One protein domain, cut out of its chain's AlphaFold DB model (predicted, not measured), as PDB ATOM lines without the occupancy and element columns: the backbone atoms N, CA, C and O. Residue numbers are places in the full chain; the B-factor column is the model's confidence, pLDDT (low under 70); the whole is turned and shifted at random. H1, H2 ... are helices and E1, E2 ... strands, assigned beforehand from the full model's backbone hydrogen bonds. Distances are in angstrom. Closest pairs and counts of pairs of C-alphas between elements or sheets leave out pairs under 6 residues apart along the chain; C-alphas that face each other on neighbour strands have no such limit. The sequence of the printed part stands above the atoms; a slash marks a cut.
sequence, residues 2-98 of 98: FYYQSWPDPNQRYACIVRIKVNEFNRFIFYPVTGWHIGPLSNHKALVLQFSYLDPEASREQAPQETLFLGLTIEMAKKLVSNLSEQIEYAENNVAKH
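This is residues 2 to 98 of the 98 residues of an uncharacterized protein of Pantoea vagans (strain C9-1) (UniProt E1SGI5). A small three-stranded sheet and one long helix make an open V: H1 sets off directly from the end of E3, and its residues 74 to 80 are near the sheet. Residues 81 to 98 stick out as one arm, and residues 2 to 13 and 19 to 28 stick out from the long opening stretch. The printed part has 97 residues, with E1, E2, E3 and H1 in that order; the sheet's order is E1 - E2 - E3, all antiparallel. The class is mixed, helices and strands, with under half of the residues in named elements. The whole is loose, with a radius of gyration of the C-alphas of 17.6 A, and spans 52 by 37 by 32 A.

Residues 2 to 32 hold no named element. E1, residues 33 to 40, and E2, residues 46 to 53, form a hairpin at 164 degrees; N 37 and O 50 are 2.9 A apart, within hydrogen-bond range. E2 and E3, residues 70 to 73, form a hairpin at 147 degrees, with N 47 and O 72 at 2.8 A, also within range. The three strands are a meander, each the antiparallel neighbour of the one before. Residues 52 to 53 of E2 also pair with residues 65 to 66, antiparallel. H1, residues 74 to 95, is on the sheet over E3, two layers with the helix on one face. It stands up from the sheet, rising 50 degrees, at a height over the sheet of 16.3 A. The closest C-alphas of E2 and H1, Ala 46 and Ile 74, are 5.5 A apart. In H1 every O i to N i+4 pair is within hydrogen-bond range.

E1 starts at C-alpha 33 (136.913, 114.137, 188.698) and measures 21.1 A, E2 23.2 A and E3 10.2 A from first to last C-alpha. H1 covers 31.5 A, from C-alpha 74 (143.848, 114.069, 210.368) to C-alpha 95 (153.655, 105.045, 181.806).

The C-alphas of Tyr 3 and Asn 43, the two farthest apart, are 53.4 A from each other. The printed part has no cut. The link from E2 to E3, 16 residues, is long. The mean pLDDT of the printed part is 73.9, with residues 2 to 28, 60 and 95 to 98 under 70.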
ATOM      1  N   PHE A   2     159.408 118.163 168.841       27.30
ATOM      2  CA  PHE A   2     157.971 118.070 169.112       27.30
ATOM      3  C   PHE A   2     157.287 119.253 168.431       27.30
ATOM      4  O   PHE A   2     157.684 120.397 168.647       27.30
ATOM      5  N   TYR A   3     156.315 118.977 167.565       26.72
ATOM      6  CA  TYR A   3     155.545 120.015 166.890       26.72
ATOM      7  C   TYR A   3     154.526 120.612 167.866       26.72
ATOM      8  O   TYR A   3     153.579 119.945 168.269       26.72
ATOM      9  N   TYR A   4     154.729 121.879 168.230       27.91
ATOM     10  CA  TYR A   4     153.698 122.733 168.814       27.91
ATOM     11  C   TYR A   4     152.823 123.239 167.666       27.91
ATOM     12  O   TYR A   4     153.246 124.097 166.894       27.91
ATOM     13  N   GLN A   5     151.616 122.697 167.526       31.70
ATOM     14  CA  GLN A   5     150.608 123.276 166.646       31.70
ATOM     15  C   GLN A   5     149.654 124.100 167.511       31.70
ATOM     16  O   GLN A   5     148.760 123.570 168.163       31.70
ATOM     17  N   SER A   6     149.902 125.407 167.563       40.41
ATOM     18  CA  SER A   6     149.006 126.391 168.168       40.41
ATOM     19  C   SER A   6     147.685 126.435 167.399       40.41
ATOM     20  O   SER A   6     147.701 126.728 166.203       40.41
ATOM     21  N   TRP A   7     146.558 126.197 168.072       32.31
ATOM     22  CA  TRP A   7     145.218 126.515 167.568       32.31
ATOM     23  C   TRP A   7     144.361 127.164 168.669       32.31
ATOM     24  O   TRP A   7     144.632 126.937 169.849       32.31
ATOM     25  N   PRO A   8     143.377 128.007 168.302       46.16
ATOM     26  CA  PRO A   8     142.815 129.032 169.174       46.16
ATOM     27  C   PRO A   8     141.394 128.686 169.650       46.16
ATOM     28  O   PRO A   8     140.550 128.382 168.817       46.16
ATOM     29  N   ASP A   9     141.105 128.807 170.949       42.84
ATOM     30  CA  ASP A   9     139.789 129.230 171.470       42.84
ATOM     31  C   ASP A   9     139.873 129.476 172.998       42.84
ATOM     32  O   ASP A   9     140.204 128.551 173.742       42.84
ATOM     33  N   PRO A  10     139.584 130.687 173.510       42.56
ATOM     34  CA  PRO A  10     139.538 130.959 174.949       42.56
ATOM     35  C   PRO A  10     138.323 130.354 175.689       42.56
ATOM     36  O   PRO A  10     138.246 130.500 176.908       42.56
ATOM     37  N   ASN A  11     137.389 129.668 175.014       41.44
ATOM     38  CA  ASN A  11     136.173 129.114 175.636       41.44
ATOM     39  C   ASN A  11     136.186 127.603 175.944       41.44
ATOM     40  O   ASN A  11     135.186 127.077 176.438       41.44
ATOM     41  N   GLN A  12     137.289 126.881 175.734       41.38
ATOM     42  CA  GLN A  12     137.372 125.463 176.114       41.38
ATOM     43  C   GLN A  12     137.894 125.290 177.545       41.38
ATOM     44  O   GLN A  12     139.091 125.175 177.801       41.38
ATOM     45  N   ARG A  13     136.964 125.243 178.504       38.56
ATOM     46  CA  ARG A  13     137.242 124.793 179.873       38.56
ATOM     47  C   ARG A  13     137.668 123.322 179.857       38.56
ATOM     48  O   ARG A  13     136.866 122.452 179.545       38.56
ATOM     49  N   TYR A  14     138.934 123.092 180.198       40.47
ATOM     50  CA  TYR A  14     139.522 121.893 180.812       40.47
ATOM     51  C   TYR A  14     138.785 120.568 180.589       40.47
ATOM     52  O   TYR A  14     138.334 119.923 181.528       40.47
ATOM     53  N   ALA A  15     138.739 120.110 179.346       36.12
ATOM     54  CA  ALA A  15     138.493 118.710 179.061       36.12
ATOM     55  C   ALA A  15     139.843 118.069 178.725       36.12
ATOM     56  O   ALA A  15     140.145 117.791 177.565       36.12
ATOM     57  N   CYS A  16     140.679 117.834 179.744       38.31
ATOM     58  CA  CYS A  16     141.678 116.774 179.638       38.31
ATOM     59  C   CYS A  16     140.894 115.456 179.614       38.31
ATOM     60  O   CYS A  16     140.748 114.768 180.620       38.31
ATOM     61  N   ILE A  17     140.289 115.148 178.465       40.53
ATOM     62  CA  ILE A  17     139.784 113.816 178.177       40.53
ATOM     63  C   ILE A  17     141.047 112.988 178.036       40.53
ATOM     64  O   ILE A  17     141.665 112.942 176.971       40.53
ATOM     65  N   VAL A  18     141.462 112.379 179.142       42.34
ATOM     66  CA  VAL A  18     142.431 111.297 179.123       42.34
ATOM     67  C   VAL A  18     141.806 110.224 178.232       42.34
ATOM     68  O   VAL A  18     140.952 109.454 178.660       42.34
ATOM     69  N   ARG A  19     142.167 110.208 176.943       38.81
ATOM     70  CA  ARG A  19     141.902 109.077 176.050       38.81
ATOM     71  C   ARG A  19     142.794 107.935 176.526       38.81
ATOM     72  O   ARG A  19     143.841 107.664 175.946       38.81
ATOM     73  N   ILE A  20     142.391 107.291 177.616       45.28
ATOM     74  CA  ILE A  20     142.943 106.004 178.019       45.28
ATOM     75  C   ILE A  20     142.533 105.040 176.908       45.28
ATOM     76  O   ILE A  20     141.342 104.837 176.660       45.28
ATOM     77  N   LYS A  21     143.515 104.512 176.167       36.31
ATOM     78  CA  LYS A  21     143.284 103.401 175.241       36.31
ATOM     79  C   LYS A  21     142.576 102.307 176.033       36.31
ATOM     80  O   LYS A  21     143.131 101.793 176.998       36.31
ATOM     81  N   VAL A  22     141.352 101.993 175.618       44.28
ATOM     82  CA  VAL A  22     140.578 100.839 176.073       44.28
ATOM     83  C   VAL A  22     141.470  99.610 175.974       44.28
ATOM     84  O   VAL A  22     141.724  99.128 174.878       44.28
ATOM     85  N   ASN A  23     141.981  99.153 177.109       43.25
ATOM     86  CA  ASN A  23     142.353  97.773 177.360       43.25
ATOM     87  C   ASN A  23     142.322  97.579 178.885       43.25
ATOM     88  O   ASN A  23     142.979  98.297 179.628       43.25
ATOM     89  N   GLU A  24     141.473  96.644 179.317       46.28
ATOM     90  CA  GLU A  24     141.291  96.109 180.684       46.28
ATOM     91  C   GLU A  24     140.364  96.830 181.692       46.28
ATOM     92  O   GLU A  24     139.942  96.189 182.652       46.28
ATOM     93  N   PHE A  25     139.885  98.059 181.451       47.09
ATOM     94  CA  PHE A  25     138.918  98.734 182.355       47.09
ATOM     95  C   PHE A  25     137.427  98.597 181.983       47.09
ATOM     96  O   PHE A  25     136.578  99.215 182.620       47.09
ATOM     97  N   ASN A  26     137.060  97.740 181.023       48.50
ATOM     98  CA  ASN A  26     135.673  97.566 180.535       48.50
ATOM     99  C   ASN A  26     134.644  97.043 181.572       48.50
ATOM    100  O   ASN A  26     133.522  96.705 181.201       48.50
ATOM    101  N   ARG A  27     134.998  96.943 182.859       57.22
ATOM    102  CA  ARG A  27     134.079  96.580 183.953       57.22
ATOM    103  C   ARG A  27     133.700  97.749 184.862       57.22
ATOM    104  O   ARG A  27     132.867  97.556 185.741       57.22
ATOM    105  N   PHE A  28     134.287  98.931 184.674       63.50
ATOM    106  CA  PHE A  28     134.055 100.078 185.548       63.50
ATOM    107  C   PHE A  28     133.627 101.298 184.744       63.50
ATOM    108  O   PHE A  28     134.243 101.639 183.735       63.50
ATOM    109  N   ILE A  29     132.576 101.965 185.212       73.50
ATOM    110  CA  ILE A  29     132.186 103.273 184.694       73.50
ATOM    111  C   ILE A  29     133.182 104.287 185.259       73.50
ATOM    112  O   ILE A  29     133.348 104.402 186.475       73.50
ATOM    113  N   PHE A  30     133.888 104.981 184.371       80.00
ATOM    114  CA  PHE A  30     134.863 105.996 184.747       80.00
ATOM    115  C   PHE A  30     134.169 107.352 184.899       80.00
ATOM    116  O   PHE A  30     133.696 107.917 183.916       80.00
ATOM    117  N   TYR A  31     134.147 107.878 186.122       86.69
ATOM    118  CA  TYR A  31     133.612 109.200 186.437       86.69
ATOM    119  C   TYR A  31     134.773 110.192 186.584       86.69
ATOM    120  O   TYR A  31     135.441 110.193 187.624       86.69
ATOM    121  N   PRO A  32     135.077 111.012 185.562       83.56
ATOM    122  CA  PRO A  32     136.183 111.956 185.638       83.56
ATOM    123  C   PRO A  32     135.938 112.990 186.741       83.56
ATOM    124  O   PRO A  32     134.943 113.718 186.720       83.56
ATOM    125  N   VAL A  33     136.882 113.081 187.680       89.00
ATOM    126  CA  VAL A  33     136.913 114.137 188.698       89.00
ATOM    127  C   VAL A  33     137.244 115.464 188.017       89.00
ATOM    128  O   VAL A  33     138.236 115.575 187.299       89.00
ATOM    129  N   THR A  34     136.409 116.473 188.245       88.69
ATOM    130  CA  THR A  34     136.529 117.821 187.664       88.69
ATOM    131  C   THR A  34     136.892 118.892 188.688       88.69
ATOM    132  O   THR A  34     137.283 119.993 188.308       88.69
ATOM    133  N   GLY A  35     136.807 118.572 189.980       88.50
ATOM    134  CA  GLY A  35     137.175 119.474 191.063       88.50
ATOM    135  C   GLY A  35     137.098 118.797 192.426       88.50
ATOM    136  O   GLY A  35     136.632 117.661 192.550       88.50
ATOM    137  N   TRP A  36     137.572 119.495 193.455       93.38
ATOM    138  CA  TRP A  36     137.465 119.054 194.841       93.38
ATOM    139  C   TRP A  36     137.425 120.237 195.807       93.38
ATOM    140  O   TRP A  36     138.091 121.253 195.602       93.38
ATOM    141  N   HIS A  37     136.692 120.068 196.905       91.56
ATOM    142  CA  HIS A  37     136.673 120.988 198.037       91.56
ATOM    143  C   HIS A  37     137.230 120.283 199.270       91.56
ATOM    144  O   HIS A  37     136.795 119.181 199.609       91.56
ATOM    145  N   ILE A  38     138.197 120.915 199.937       92.88
ATOM    146  CA  ILE A  38     138.827 120.390 201.152       92.88
ATOM    147  C   ILE A  38     138.876 121.495 202.197       92.88
ATOM    148  O   ILE A  38     139.357 122.592 201.916       92.88
ATOM    149  N   GLY A  39     138.418 121.205 203.412       91.19
ATOM    150  CA  GLY A  39     138.457 122.169 204.507       91.19
ATOM    151  C   GLY A  39     138.410 121.519 205.887       91.19
ATOM    152  O   GLY A  39     138.017 120.360 206.011       91.19
ATOM    153  N   PRO A  40     138.824 122.236 206.944       91.25
ATOM    154  CA  PRO A  40     138.702 121.748 208.310       91.25
ATOM    155  C   PRO A  40     137.237 121.721 208.753       91.25
ATOM    156  O   PRO A  40     136.478 122.653 208.487       91.25
ATOM    157  N   LEU A  41     136.853 120.683 209.493       87.19
ATOM    158  CA  LEU A  41     135.570 120.660 210.181       87.19
ATOM    159  C   LEU A  41     135.687 121.480 211.471       87.19
ATOM    160  O   LEU A  41     136.460 121.136 212.368       87.19
ATOM    161  N   SER A  42     134.923 122.569 211.578       84.56
ATOM    162  CA  SER A  42     134.954 123.458 212.745       84.56
ATOM    163  C   SER A  42     134.768 122.678 214.050       84.56
ATOM    164  O   SER A  42     133.870 121.838 214.151       84.56
ATOM    165  N   ASN A  43     135.593 122.980 215.053       86.06
ATOM    166  CA  ASN A  43     135.582 122.363 216.387       86.06
ATOM    167  C   ASN A  43     135.907 120.856 216.429       86.06
ATOM    168  O   ASN A  43     135.738 120.231 217.473       86.06
ATOM    169  N   HIS A  44     136.412 120.272 215.339       85.62
ATOM    170  CA  HIS A  44     136.789 118.859 215.272       85.62
ATOM    171  C   HIS A  44     138.208 118.693 214.714       85.62
ATOM    172  O   HIS A  44     138.675 119.478 213.894       85.62
ATOM    173  N   LYS A  45     138.908 117.625 215.117       88.56
ATOM    174  CA  LYS A  45     140.195 117.227 214.513       88.56
ATOM    175  C   LYS A  45     139.961 116.410 213.237       88.56
ATOM    176  O   LYS A  45     140.388 115.258 213.138       88.56
ATOM    177  N   ALA A  46     139.235 116.992 212.290       91.69
ATOM    178  CA  ALA A  46     138.842 116.343 211.049       91.69
ATOM    179  C   ALA A  46     138.840 117.330 209.877       91.69
ATOM    180  O   ALA A  46     138.712 118.541 210.059       91.69
ATOM    181  N   LEU A  47     138.978 116.785 208.677       91.25
ATOM    182  CA  LEU A  47     138.794 117.463 207.408       91.25
ATOM    183  C   LEU A  47     137.512 116.959 206.752       91.25
ATOM    184  O   LEU A  47     137.069 115.837 206.994       91.25
ATOM    185  N   VAL A  48     136.952 117.789 205.892       92.94
ATOM    186  CA  VAL A  48     135.877 117.441 204.979       92.94
ATOM    187  C   VAL A  48     136.430 117.482 203.562       92.94
ATOM    188  O   VAL A  48     137.184 118.395 203.224       92.94
ATOM    189  N   LEU A  49     136.056 116.493 202.757       93.12
ATOM    190  CA  LEU A  49     136.424 116.336 201.358       93.12
ATOM    191  C   LEU A  49     135.157 116.142 200.521       93.12
ATOM    192  O   LEU A  49     134.293 115.341 200.869       93.12
ATOM    193  N   GLN A  50     135.060 116.851 199.408       94.62
ATOM    194  CA  GLN A  50     133.993 116.704 198.425       94.62
ATOM    195  C   GLN A  50     134.620 116.664 197.038       94.62
ATOM    196  O   GLN A  50     135.550 117.427 196.774       94.62
ATOM    197  N   PHE A  51     134.113 115.806 196.157       93.12
ATOM    198  CA  PHE A  51     134.553 115.745 194.768       93.12
ATOM    199  C   PHE A  51     133.447 116.214 193.838       93.12
ATOM    200  O   PHE A  51     132.290 115.836 194.010       93.12
ATOM    201  N   SER A  52     133.828 116.973 192.819       91.75
ATOM    202  CA  SER A  52     132.983 117.243 191.662       91.75
ATOM    203  C   SER A  52     133.380 116.284 190.543       91.75
ATOM    204  O   SER A  52     134.570 116.075 190.298       91.75
ATOM    205  N   TYR A  53     132.414 115.691 189.852       89.44
ATOM    206  CA  TYR A  53     132.635 114.722 188.782       89.44
ATOM    207  C   TYR A  53     131.616 114.903 187.655       89.44
ATOM    208  O   TYR A  53     130.542 115.462 187.859       89.44
ATOM    209  N   LEU A  54     131.957 114.452 186.449       86.69
ATOM    210  CA  LEU A  54     130.984 114.357 185.357       86.69
ATOM    211  C   LEU A  54     130.474 112.926 185.261       86.69
ATOM    212  O   LEU A  54     131.256 111.976 185.314       86.69
ATOM    213  N   ASP A  55     129.165 112.785 185.106       83.81
ATOM    214  CA  ASP A  55     128.563 111.512 184.742       83.81
ATOM    215  C   ASP A  55     128.830 111.259 183.245       83.81
ATOM    216  O   ASP A  55     128.454 112.092 182.416       83.81
ATOM    217  N   PRO A  56     129.527 110.171 182.868       78.81
ATOM    218  CA  PRO A  56     129.839 109.892 181.469       78.81
ATOM    219  C   PRO A  56     128.593 109.631 180.612       78.81
ATOM    220  O   PRO A  56     128.656 109.827 179.400       78.81
ATOM    221  N   GLU A  57     127.474 109.230 181.223       82.12
ATOM    222  CA  GLU A  57     126.197 108.992 180.536       82.12
ATOM    223  C   GLU A  57     125.299 110.242 180.517       82.12
ATOM    224  O   GLU A  57     124.248 110.259 179.869       82.12
ATOM    225  N   ALA A  58     125.697 111.317 181.206       79.06
ATOM    226  CA  ALA A  58     124.948 112.562 181.215       79.06
ATOM    227  C   ALA A  58     125.038 113.308 179.878       79.06
ATOM    228  O   ALA A  58     126.062 113.330 179.191       79.06
ATOM    229  N   SER A  59     123.959 114.013 179.527       75.19
ATOM    230  CA  SER A  59     123.979 114.948 178.402       75.19
ATOM    231  C   SER A  59     125.058 116.013 178.618       75.19
ATOM    232  O   SER A  59     125.192 116.522 179.727       75.19
ATOM    233  N   ARG A  60     125.753 116.433 177.552       68.38
ATOM    234  CA  ARG A  60     126.847 117.431 177.597       68.38
ATOM    235  C   ARG A  60     126.492 118.771 178.257       68.38
ATOM    236  O   ARG A  60     127.389 119.521 178.617       68.38
ATOM    237  N   GLU A  61     125.206 119.077 178.372       75.50
ATOM    238  CA  GLU A  61     124.686 120.299 178.993       75.50
ATOM    239  C   GLU A  61     124.510 120.180 180.516       75.50
ATOM    240  O   GLU A  61     124.252 121.180 181.183       75.50
ATOM    241  N   GLN A  62     124.648 118.978 181.088       75.94
ATOM    242  CA  GLN A  62     124.555 118.794 182.532       75.94
ATOM    243  C   GLN A  62     125.804 119.325 183.230       75.94
ATOM    244  O   GLN A  62     126.941 119.057 182.836       75.94
ATOM    245  N   ALA A  63     125.565 120.091 184.292       78.75
ATOM    246  CA  ALA A  63     126.616 120.582 185.165       78.75
ATOM    247  C   ALA A  63     127.339 119.413 185.867       78.75
ATOM    248  O   ALA A  63     126.734 118.355 186.068       78.75
ATOM    249  N   PRO A  64     128.608 119.604 186.277       83.94
ATOM    250  CA  PRO A  64     129.294 118.659 187.149       83.94
ATOM    251  C   PRO A  64     128.450 118.320 188.380       83.94
ATOM    252  O   PRO A  64     127.892 119.210 189.024       83.94
ATOM    253  N   GLN A  65     128.365 117.032 188.695       88.56
ATOM    254  CA  GLN A  65     127.743 116.543 189.916       88.56
ATOM    255  C   GLN A  65     128.749 116.597 191.061       88.56
ATOM    256  O   GLN A  65     129.957 116.541 190.842       88.56
ATOM    257  N   GLU A  66     128.258 116.674 192.292       89.50
ATOM    258  CA  GLU A  66     129.103 116.647 193.481       89.50
ATOM    259  C   GLU A  66     128.787 115.430 194.345       89.50
ATOM    260  O   GLU A  66     127.641 114.990 194.455       89.50
ATOM    261  N   THR A  67     129.811 114.877 194.988       90.38
ATOM    262  CA  THR A  67     129.617 113.878 196.036       90.38
ATOM    263  C   THR A  67     129.034 114.524 197.290       90.38
ATOM    264  O   THR A  67     129.096 115.741 197.490       90.38
ATOM    265  N   LEU A  68     128.542 113.687 198.206       91.38
ATOM    266  CA  LEU A  68     128.353 114.108 199.591       91.38
ATOM    267  C   LEU A  68     129.699 114.495 200.222       91.38
ATOM    268  O   LEU A  68     130.767 114.070 199.771       91.38
ATOM    269  N   PHE A  69     129.628 115.280 201.295       89.31
ATOM    270  CA  PHE A  69     130.780 115.622 202.117       89.31
ATOM    271  C   PHE A  69     131.298 114.393 202.871       89.31
ATOM    272  O   PHE A  69     130.584 113.784 203.668       89.31
ATOM    273  N   LEU A  70     132.559 114.049 202.633       90.62
ATOM    274  CA  LEU A  70     133.257 112.932 203.257       90.62
ATOM    275  C   LEU A  70     134.138 113.449 204.395       90.62
ATOM    276  O   LEU A  70     135.020 114.278 204.182       90.62
ATOM    277  N   GLY A  71     133.907 112.955 205.609       91.56
ATOM    278  CA  GLY A  71     134.722 113.287 206.774       91.56
ATOM    279  C   GLY A  71     135.972 112.411 206.864       91.56
ATOM    280  O   GLY A  71     135.885 111.188 206.779       91.56
ATOM    281  N   LEU A  72     137.126 113.031 207.092       92.50
ATOM    282  CA  LEU A  72     138.408 112.360 207.298       92.50
ATOM    283  C   LEU A  72     139.032 112.840 208.605       92.50
ATOM    284  O   LEU A  72     139.119 114.039 208.854       92.50
ATOM    285  N   THR A  73     139.536 111.931 209.435       94.69
ATOM    286  CA  THR A  73     140.417 112.345 210.538       94.69
ATOM    287  C   THR A  73     141.748 112.857 209.979       94.69
ATOM    288  O   THR A  73     142.117 112.563 208.840       94.69
ATOM    289  N   ILE A  74     142.518 113.593 210.788       93.56
ATOM    290  CA  ILE A  74     143.848 114.069 210.368       93.56
ATOM    291  C   ILE A  74     144.779 112.907 209.983       93.56
ATOM    292  O   ILE A  74     145.550 113.022 209.034       93.56
ATOM    293  N   GLU A  75     144.709 111.782 210.695       95.12
ATOM    294  CA  GLU A  75     145.516 110.596 210.392       95.12
ATOM    295  C   GLU A  75     145.122 109.968 209.049       95.12
ATOM    296  O   GLU A  75     145.988 109.695 208.217       95.12
ATOM    297  N   MET A  76     143.817 109.818 208.795       95.12
ATOM    298  CA  MET A  76     143.309 109.302 207.521       95.12
ATOM    299  C   MET A  76     143.694 110.207 206.353       95.12
ATOM    300  O   MET A  76     144.110 109.708 205.312       95.12
ATOM    301  N   ALA A  77     143.618 111.528 206.533       93.94
ATOM    302  CA  ALA A  77     144.026 112.488 205.514       93.94
ATOM    303  C   ALA A  77     145.522 112.375 205.179       93.94
ATOM    304  O   ALA A  77     145.888 112.333 204.008       93.94
ATOM    305  N   LYS A  78     146.393 112.252 206.191       96.12
ATOM    306  CA  LYS A  78     147.833 112.033 205.974       96.12
ATOM    307  C   LYS A  78     148.101 110.738 205.210       96.12
ATOM    308  O   LYS A  78     148.889 110.736 204.268       96.12
ATOM    309  N   LYS A  79     147.422 109.654 205.591       96.69
ATOM    310  CA  LYS A  79     147.542 108.362 204.910       96.69
ATOM    311  C   LYS A  79     147.057 108.436 203.461       96.69
ATOM    312  O   LYS A  79     147.716 107.903 202.578       96.69
ATOM    313  N   LEU A  80     145.950 109.137 203.208       94.25
ATOM    314  CA  LEU A  80     145.433 109.371 201.859       94.25
ATOM    315  C   LEU A  80     146.461 110.105 200.987       94.25
ATOM    316  O   LEU A  80     146.720 109.666 199.872       94.25
ATOM    317  N   VAL A  81     147.087 111.171 201.501       95.38
ATOM    318  CA  VAL A  81     148.132 111.919 200.777       95.38
ATOM    319  C   VAL A  81     149.354 111.047 200.477       95.38
ATOM    320  O   VAL A  81     149.856 111.097 199.355       95.38
ATOM    321  N   SER A  82     149.805 110.227 201.433       97.12
ATOM    322  CA  SER A  82     150.930 109.298 201.221       97.12
ATOM    323  C   SER A  82     150.618 108.312 200.099       97.12
ATOM    324  O   SER A  82     151.342 108.247 199.111       97.12
ATOM    325  N   ASN A  83     149.478 107.625 200.203       96.38
ATOM    326  CA  ASN A  83     149.068 106.632 199.217       96.38
ATOM    327  C   ASN A  83     148.889 107.253 197.824       96.38
ATOM    328  O   ASN A  83     149.304 106.661 196.834       96.38
ATOM    329  N   LEU A  84     148.276 108.440 197.730       94.12
ATOM    330  CA  LEU A  84     148.118 109.139 196.453       94.12
ATOM    331  C   LEU A  84     149.473 109.500 195.841       94.12
ATOM    332  O   LEU A  84     149.666 109.278 194.650       94.12
ATOM    333  N   SER A  85     150.410 110.001 196.647       95.94
ATOM    334  CA  SER A  85     151.766 110.334 196.189       95.94
ATOM    335  C   SER A  85     152.485 109.108 195.620       95.94
ATOM    336  O   SER A  85     153.031 109.177 194.524       95.94
ATOM    337  N   GLU A  86     152.408 107.969 196.312       95.00
ATOM    338  CA  GLU A  86     152.999 106.704 195.855       95.00
ATOM    339  C   GLU A  86     152.400 106.227 194.522       95.00
ATOM    340  O   GLU A  86     153.124 105.786 193.630       95.00
ATOM    341  N   GLN A  87     151.076 106.327 194.356       91.88
ATOM    342  CA  GLN A  87     150.417 105.928 193.108       91.88
ATOM    343  C   GLN A  87     150.737 106.877 191.944       91.88
ATOM    344  O   GLN A  87     150.861 106.415 190.810       91.88
ATOM    345  N   ILE A  88     150.895 108.178 192.211       91.38
ATOM    346  CA  ILE A  88     151.327 109.162 191.208       91.38
ATOM    347  C   ILE A  88     152.745 108.834 190.738       91.38
ATOM    348  O   ILE A  88     152.955 108.668 189.540       91.38
ATOM    349  N   GLU A  89     153.687 108.656 191.667       94.12
ATOM    350  CA  GLU A  89     155.072 108.308 191.338       94.12
ATOM    351  C   GLU A  89     155.144 106.996 190.543       94.12
ATOM    352  O   GLU A  89     155.861 106.889 189.543       94.12
ATOM    353  N   TYR A  90     154.366 105.990 190.947       91.62
ATOM    354  CA  TYR A  90     154.269 104.740 190.205       91.62
ATOM    355  C   TYR A  90     153.756 104.965 188.776       91.62
ATOM    356  O   TYR A  90     154.343 104.434 187.830       91.62
ATOM    357  N   ALA A  91     152.689 105.746 188.592       87.19
ATOM    358  CA  ALA A  91     152.130 106.024 187.273       87.19
ATOM    359  C   ALA A  91     153.124 106.787 186.383       87.19
ATOM    360  O   ALA A  91     153.364 106.377 185.248       87.19
ATOM    361  N   GLU A  92     153.769 107.835 186.893       91.25
ATOM    362  CA  GLU A  92     154.750 108.630 186.142       91.25
ATOM    363  C   GLU A  92     155.935 107.780 185.658       91.25
ATOM    364  O   GLU A  92     156.339 107.864 184.496       91.25
ATOM    365  N   ASN A  93     156.444 106.894 186.517       89.69
ATOM    366  CA  ASN A  93     157.608 106.065 186.209       89.69
ATOM    367  C   ASN A  93     157.302 104.861 185.304       89.69
ATOM    368  O   ASN A  93     158.204 104.341 184.637       89.69
ATOM    369  N   ASN A  94     156.053 104.386 185.278       80.56
ATOM    370  CA  ASN A  94     155.674 103.176 184.541       80.56
ATOM    371  C   ASN A  94     154.878 103.448 183.256       80.56
ATOM    372  O   ASN A  94     154.849 102.579 182.385       80.56
ATOM    373  N   VAL A  95     154.321 104.650 183.065       60.19
ATOM    374  CA  VAL A  95     153.655 105.045 181.806       60.19
ATOM    375  C   VAL A  95     154.653 105.198 180.645       60.19
ATOM    376  O   VAL A  95     154.290 104.975 179.497       60.19
ATOM    377  N   ALA A  96     155.934 105.475 180.911       50.69
ATOM    378  CA  ALA A  96     156.963 105.609 179.870       50.69
ATOM    379  C   ALA A  96     157.471 104.273 179.274       50.69
ATOM    380  O   ALA A  96     158.347 104.291 178.408       50.69
ATOM    381  N   LYS A  97     156.981 103.115 179.742       47.53
ATOM    382  CA  LYS A  97     157.504 101.789 179.352       47.53
ATOM    383  C   LYS A  97     156.595 100.972 178.425       47.53
ATOM    384  O   LYS A  97     156.970  99.841 178.123       47.53
ATOM    385  N   HIS A  98     155.438 101.487 178.005       37.78
ATOM    386  CA  HIS A  98     154.492 100.772 177.132       37.78
ATOM    387  C   HIS A  98     154.079 101.615 175.924       37.78
ATOM    388  O   HIS A  98     153.556 102.731 176.131       37.78
TER     389      HIS A  98